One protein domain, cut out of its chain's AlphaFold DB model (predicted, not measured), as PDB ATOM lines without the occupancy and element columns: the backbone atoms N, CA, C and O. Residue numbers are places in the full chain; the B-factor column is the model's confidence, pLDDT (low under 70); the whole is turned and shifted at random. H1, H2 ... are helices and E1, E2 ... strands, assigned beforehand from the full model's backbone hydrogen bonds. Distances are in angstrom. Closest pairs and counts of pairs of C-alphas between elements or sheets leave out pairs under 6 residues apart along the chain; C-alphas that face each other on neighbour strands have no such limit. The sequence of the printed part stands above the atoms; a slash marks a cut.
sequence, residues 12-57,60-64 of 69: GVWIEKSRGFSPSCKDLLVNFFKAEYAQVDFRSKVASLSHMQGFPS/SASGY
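AT A GLANCE: This is residues 12 to 57 and 60 to 64 of the 69 residues of an uncharacterized protein of Brassica oleracea var. oleracea (UniProt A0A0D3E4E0). Two short parallel strands, E1 and E2, lie side by side; H1 packs near the start of E2, H2 extends beyond the strands' other end, and the unnamed tail folds back. The 51 printed residues run E1, H1, E2, H2, mixed in class, as a loose rod of 43 by 18 by 14 A with a radius of gyration of the C-alphas of 13.7 A.

IN THESE COORDINATES: Find C-alpha 12 at (33.633, 43.002, 44.470), where E1, residues 12 to 16, begins. H1 holds residues 23 to 31, E2 35 to 40, 15.1 A long, and H2 42 to 50, ending at C-alpha 50 (56.274, 37.169, 32.251).

HOW THE PARTS SIT: Look at N 13 and O 36, 2.8 A apart, where E1 and E2 pair parallel at 23 degrees. E1, H1, E2 form a strand-helix-strand unit, parallel strands joined through a helix, with a right-handed crossover. The closest C-alphas of H1 and E2, Leu 29 and Ala 35, are 5.7 A apart; of E1 and H2, Glu 16 and Phe 42, 5.8 A. H1 and H2 are apart; in both, every O i to N i+4 pair is within hydrogen-bond range.

THE WHOLE: Residues 58 to 59 are cut out, leaving C-alphas 57 and 60 6.8 A apart. No link is long. Residues 45 to 57 and 60 to 64 have pLDDT under 70.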
ATOM      1  N   GLY A  12      32.485  42.136  44.734       87.81
ATOM      2  CA  GLY A  12      33.633  43.002  44.470       87.81
ATOM      3  C   GLY A  12      33.893  43.201  42.982       87.81
ATOM      4  O   GLY A  12      33.637  42.312  42.167       87.81
ATOM      5  N   VAL A  13      34.407  44.383  42.638       88.19
ATOM      6  CA  VAL A  13      34.882  44.741  41.301       88.19
ATOM      7  C   VAL A  13      36.289  45.333  41.388       88.19
ATOM      8  O   VAL A  13      36.541  46.333  42.066       88.19
ATOM      9  N   TRP A  14      37.213  44.726  40.645       89.06
ATOM     10  CA  TRP A  14      38.586  45.203  40.521       89.06
ATOM     11  C   TRP A  14      38.870  45.599  39.081       89.06
ATOM     12  O   TRP A  14      38.721  44.791  38.163       89.06
ATOM     13  N   ILE A  15      39.288  46.848  38.892       87.56
ATOM     14  CA  ILE A  15      39.553  47.429  37.574       87.56
ATOM     15  C   ILE A  15      41.030  47.771  37.466       87.56
ATOM     16  O   ILE A  15      41.654  48.228  38.419       87.56
ATOM     17  N   GLU A  16      41.605  47.547  36.292       89.00
ATOM     18  CA  GLU A  16      42.996  47.892  36.030       89.00
ATOM     19  C   GLU A  16      43.229  49.407  36.189       89.00
ATOM     20  O   GLU A  16      42.543  50.220  35.569       89.00
ATOM     21  N   LYS A  17      44.191  49.791  37.039       87.50
ATOM     22  CA  LYS A  17      44.389  51.193  37.447       87.50
ATOM     23  C   LYS A  17      44.802  52.135  36.309       87.50
ATOM     24  O   LYS A  17      44.560  53.332  36.420       87.50
ATOM     25  N   SER A  18      45.444  51.633  35.247       86.06
ATOM     26  CA  SER A  18      45.860  52.452  34.099       86.06
ATOM     27  C   SER A  18      44.712  52.780  33.138       86.06
ATOM     28  O   SER A  18      44.890  53.594  32.232       86.06
ATOM     29  N   ARG A  19      43.522  52.191  33.327       81.00
ATOM     30  CA  ARG A  19      42.321  52.507  32.546       81.00
ATOM     31  C   ARG A  19      41.423  53.484  33.295       81.00
ATOM     32  O   ARG A  19      41.091  53.289  34.462       81.00
ATOM     33  N   GLY A  20      40.969  54.509  32.576       79.94
ATOM     34  CA  GLY A  20      39.874  55.355  33.038       79.94
ATOM     35  C   GLY A  20      38.595  54.532  33.206       79.94
ATOM     36  O   GLY A  20      38.289  53.672  32.377       79.94
ATOM     37  N   PHE A  21      37.855  54.801  34.278       87.25
ATOM     38  CA  PHE A  21      36.565  54.182  34.557       87.25
ATOM     39  C   PHE A  21      35.511  55.266  34.764       87.25
ATOM     40  O   PHE A  21      35.790  56.284  35.400       87.25
ATOM     41  N   SER A  22      34.318  55.079  34.198       92.19
ATOM     42  CA  SER A  22      33.274  56.099  34.263       92.19
ATOM     43  C   SER A  22      32.732  56.228  35.696       92.19
ATOM     44  O   SER A  22      32.380  55.220  36.319       92.19
ATOM     45  N   PRO A  23      32.604  57.461  36.225       92.50
ATOM     46  CA  PRO A  23      32.029  57.685  37.550       92.50
ATOM     47  C   PRO A  23      30.612  57.115  37.689       92.50
ATOM     48  O   PRO A  23      30.312  56.450  38.672       92.50
ATOM     49  N   SER A  24      29.777  57.257  36.655       94.31
ATOM     50  CA  SER A  24      28.406  56.732  36.653       94.31
ATOM     51  C   SER A  24      28.335  55.206  36.768       94.31
ATOM     52  O   SER A  24      27.472  54.680  37.469       94.31
ATOM     53  N   CYS A  25      29.253  54.471  36.129       89.19
ATOM     54  CA  CYS A  25      29.311  53.018  36.288       89.19
ATOM     55  C   CYS A  25      29.815  52.624  37.679       89.19
ATOM     56  O   CYS A  25      29.329  51.641  38.236       89.19
ATOM     57  N   LYS A  26      30.743  53.390  38.268       91.44
ATOM     58  CA  LYS A  26      31.179  53.176  39.656       91.44
ATOM     59  C   LYS A  26      30.024  53.349  40.631       91.44
ATOM     60  O   LYS A  26      29.817  52.476  41.471       91.44
ATOM     61  N   ASP A  27      29.262  54.426  40.486       94.81
ATOM     62  CA  ASP A  27      28.128  54.714  41.360       94.81
ATOM     63  C   ASP A  27      27.076  53.606  41.284       94.81
ATOM     64  O   ASP A  27      26.567  53.170  42.314       94.81
ATOM     65  N   LEU A  28      26.802  53.083  40.089       94.25
ATOM     66  CA  LEU A  28      25.902  51.949  39.899       94.25
ATOM     67  C   LEU A  28      26.408  50.682  40.614       94.25
ATOM     68  O   LEU A  28      25.646  50.041  41.336       94.25
ATOM     69  N   LEU A  29      27.691  50.334  40.483       90.31
ATOM     70  CA  LEU A  29      28.262  49.136  41.115       90.31
ATOM     71  C   LEU A  29      28.286  49.231  42.648       90.31
ATOM     72  O   LEU A  29      27.891  48.292  43.339       90.31
ATOM     73  N   VAL A  30      28.697  50.375  43.192       92.62
ATOM     74  CA  VAL A  30      28.799  50.563  44.646       92.62
ATOM     75  C   VAL A  30      27.414  50.713  45.274       92.62
ATOM     76  O   VAL A  30      27.099  50.056  46.267       92.62
ATOM     77  N   ASN A  31      26.544  51.543  44.692       94.06
ATOM     78  CA  ASN A  31      25.284  51.899  45.342       94.06
ATOM     79  C   ASN A  31      24.183  50.865  45.109       94.06
ATOM     80  O   ASN A  31      23.407  50.606  46.034       94.06
ATOM     81  N   PHE A  32      24.116  50.268  43.916       91.75
ATOM     82  CA  PHE A  32      23.068  49.304  43.572       91.75
ATOM     83  C   PHE A  32      23.498  47.870  43.880       91.75
ATOM     84  O   PHE A  32      22.804  47.166  44.608       91.75
ATOM     85  N   PHE A  33      24.676  47.458  43.404       88.75
ATOM     86  CA  PHE A  33      25.170  46.085  43.584       88.75
ATOM     87  C   PHE A  33      25.885  45.850  44.915       88.75
ATOM     88  O   PHE A  33      26.262  44.713  45.205       88.75
ATOM     89  N   LYS A  34      26.067  46.900  45.727       90.62
ATOM     90  CA  LYS A  34      26.789  46.836  47.007       90.62
ATOM     91  C   LYS A  34      28.186  46.230  46.850       90.62
ATOM     92  O   LYS A  34      28.660  45.524  47.735       90.62
ATOM     93  N   ALA A  35      28.815  46.475  45.701       90.31
ATOM     94  CA  ALA A  35      30.132  45.946  45.402       90.31
ATOM     95  C   ALA A  35      31.221  46.809  46.038       90.31
ATOM     96  O   ALA A  35      31.177  48.041  45.977       90.31
ATOM     97  N   GLU A  36      32.239  46.155  46.582       92.31
ATOM     98  CA  GLU A  36      33.509  46.811  46.858       92.31
ATOM     99  C   GLU A  36      34.184  47.187  45.533       92.31
ATOM    100  O   GLU A  36      34.217  46.390  44.597       92.31
ATOM    101  N   TYR A  37      34.715  48.406  45.441       90.50
ATOM    102  CA  TYR A  37      35.394  48.905  44.247       90.50
ATOM    103  C   TYR A  37      36.861  49.186  44.547       90.50
ATOM    104  O   TYR A  37      37.168  49.985  45.435       90.50
ATOM    105  N   ALA A  38      37.761  48.633  43.735       90.56
ATOM    106  CA  ALA A  38      39.182  48.947  43.813       90.56
ATOM    107  C   ALA A  38      39.844  49.039  42.432       90.56
ATOM    108  O   ALA A  38      39.550  48.278  41.509       90.56
ATOM    109  N   GLN A  39      40.798  49.963  42.310       88.75
ATOM    110  CA  GLN A  39      41.714  50.009  41.174       88.75
ATOM    111  C   GLN A  39      42.990  49.239  41.512       88.75
ATOM    112  O   GLN A  39      43.648  49.516  42.513       88.75
ATOM    113  N   VAL A  40      43.347  48.274  40.668       87.62
ATOM    114  CA  VAL A  40      44.447  47.333  40.903       87.62
ATOM    115  C   VAL A  40      45.456  47.408  39.768       87.62
ATOM    116  O   VAL A  40      45.107  47.496  38.593       87.62
ATOM    117  N   ASP A  41      46.739  47.349  40.115       84.62
ATOM    118  CA  ASP A  41      47.808  47.189  39.132       84.62
ATOM    119  C   ASP A  41      47.924  45.729  38.681       84.62
ATOM    120  O   ASP A  41      48.688  44.948  39.251       84.62
ATOM    121  N   PHE A  42      47.141  45.351  37.673       81.56
ATOM    122  CA  PHE A  42      47.259  44.025  37.068       81.56
ATOM    123  C   PHE A  42      48.467  43.931  36.133       81.56
ATOM    124  O   PHE A  42      49.158  42.916  36.117       81.56
ATOM    125  N   ARG A  43      48.754  44.987  35.366       79.88
ATOM    126  CA  ARG A  43      49.738  44.947  34.276       79.88
ATOM    127  C   ARG A  43      51.167  44.800  34.777       79.88
ATOM    128  O   ARG A  43      51.871  43.918  34.297       79.88
ATOM    129  N   SER A  44      51.584  45.598  35.758       78.25
ATOM    130  CA  SER A  44      52.959  45.535  36.276       78.25
ATOM    131  C   SER A  44      53.215  44.216  37.001       78.25
ATOM    132  O   SER A  44      54.292  43.632  36.890       78.25
ATOM    133  N   LYS A  45      52.197  43.702  37.701       68.06
ATOM    134  CA  LYS A  45      52.281  42.412  38.390       68.06
ATOM    135  C   LYS A  45      52.347  41.246  37.402       68.06
ATOM    136  O   LYS A  45      53.193  40.376  37.572       68.06
ATOM    137  N   VAL A  46      51.549  41.251  36.333       66.00
ATOM    138  CA  VAL A  46      51.628  40.219  35.282       66.00
ATOM    139  C   VAL A  46      52.945  40.309  34.509       66.00
ATOM    140  O   VAL A  46      53.571  39.282  34.278       66.00
ATOM    141  N   ALA A  47      53.430  41.510  34.183       60.97
ATOM    142  CA  ALA A  47      54.724  41.687  33.520       60.97
ATOM    143  C   ALA A  47      55.893  41.126  34.350       60.97
ATOM    144  O   ALA A  47      56.800  40.513  33.793       60.97
ATOM    145  N   SER A  48      55.847  41.260  35.682       58.66
ATOM    146  CA  SER A  48      56.843  40.633  36.565       58.66
ATOM    147  C   SER A  48      56.817  39.098  36.517       58.66
ATOM    148  O   SER A  48      57.862  38.470  36.664       58.66
ATOM    149  N   LEU A  49      55.657  38.491  36.235       55.50
ATOM    150  CA  LEU A  49      55.510  37.045  36.040       55.50
ATOM    151  C   LEU A  49      55.928  36.597  34.634       55.50
ATOM    152  O   LEU A  49      56.413  35.483  34.483       55.50
ATOM    153  N   SER A  50      55.806  37.456  33.617       54.06
ATOM    154  CA  SER A  50      56.274  37.169  32.251       54.06
ATOM    155  C   SER A  50      57.797  37.022  32.148       54.06
ATOM    156  O   SER A  50      58.285  36.399  31.208       54.06
ATOM    157  N   HIS A  51      58.557  37.574  33.101       54.28
ATOM    158  CA  HIS A  51      60.002  37.335  33.210       54.28
ATOM    159  C   HIS A  51      60.349  35.982  33.856       54.28
ATOM    160  O   HIS A  51      61.497  35.552  33.763       54.28
ATOM    161  N   MET A  52      59.384  35.275  34.459       48.38
ATOM    162  CA  MET A  52      59.542  33.851  34.749       48.38
ATOM    163  C   MET A  52      59.222  33.061  33.477       48.38
ATOM    164  O   MET A  52      58.092  33.094  32.988       48.38
ATOM    165  N   GLN A  53      60.223  32.354  32.935       47.12
ATOM    166  CA  GLN A  53      60.068  31.404  31.826       47.12
ATOM    167  C   GLN A  53      58.948  30.399  32.158       47.12
ATOM    168  O   GLN A  53      59.188  29.403  32.832       47.12
ATOM    169  N   GLY A  54      57.711  30.664  31.733       51.75
ATOM    170  CA  GLY A  54      56.591  29.751  31.976       51.75
ATOM    171  C   GLY A  54      55.188  30.356  31.964       51.75
ATOM    172  O   GLY A  54      54.232  29.598  31.831       51.75
ATOM    173  N   PHE A  55      55.013  31.680  32.067       48.44
ATOM    174  CA  PHE A  55      53.666  32.272  32.090       48.44
ATOM    175  C   PHE A  55      53.140  32.584  30.670       48.44
ATOM    176  O   PHE A  55      53.730  33.408  29.965       48.44
ATOM    177  N   PRO A  56      52.032  31.968  30.204       47.03
ATOM    178  CA  PRO A  56      51.489  32.241  28.877       47.03
ATOM    179  C   PRO A  56      50.898  33.658  28.811       47.03
ATOM    180  O   PRO A  56      49.827  33.944  29.337       47.03
ATOM    181  N   SER A  57      51.583  34.543  28.085       49.91
ATOM    182  CA  SER A  57      51.204  35.943  27.820       49.91
ATOM    183  C   SER A  57      49.869  36.131  27.063       49.91
ATOM    184  O   SER A  57      49.481  37.267  26.788       49.91
ATOM    185  N   SER A  60      45.592  37.956  28.308       45.31
ATOM    186  CA  SER A  60      45.360  39.335  28.742       45.31
ATOM    187  C   SER A  60      43.868  39.450  29.044       45.31
ATOM    188  O   SER A  60      43.059  39.776  28.176       45.31
ATOM    189  N   ALA A  61      43.499  39.003  30.245       45.12
ATOM    190  CA  ALA A  61      42.135  38.937  30.724       45.12
ATOM    191  C   ALA A  61      41.507  40.320  30.565       45.12
ATOM    192  O   ALA A  61      42.005  41.310  31.106       45.12
ATOM    193  N   SER A  62      40.433  40.383  29.775       43.78
ATOM    194  CA  SER A  62      39.555  41.546  29.705       43.78
ATOM    195  C   SER A  62      39.237  41.954  31.144       43.78
ATOM    196  O   SER A  62      38.689  41.152  31.892       43.78
ATOM    197  N   GLY A  63      39.734  43.129  31.546       52.59
ATOM    198  CA  GLY A  63      40.026  43.514  32.932       52.59
ATOM    199  C   GLY A  63      38.822  43.740  33.844       52.59
ATOM    200  O   GLY A  63      38.696  44.820  34.418       52.59
ATOM    201  N   TYR A  64      37.975  42.727  33.984       49.12
ATOM    202  CA  TYR A  64      36.850  42.676  34.902       49.12
ATOM    203  C   TYR A  64      36.823  41.295  35.551       49.12
ATOM    204  O   TYR A  64      36.607  40.286  34.883       49.12
TER     205      TYR A  64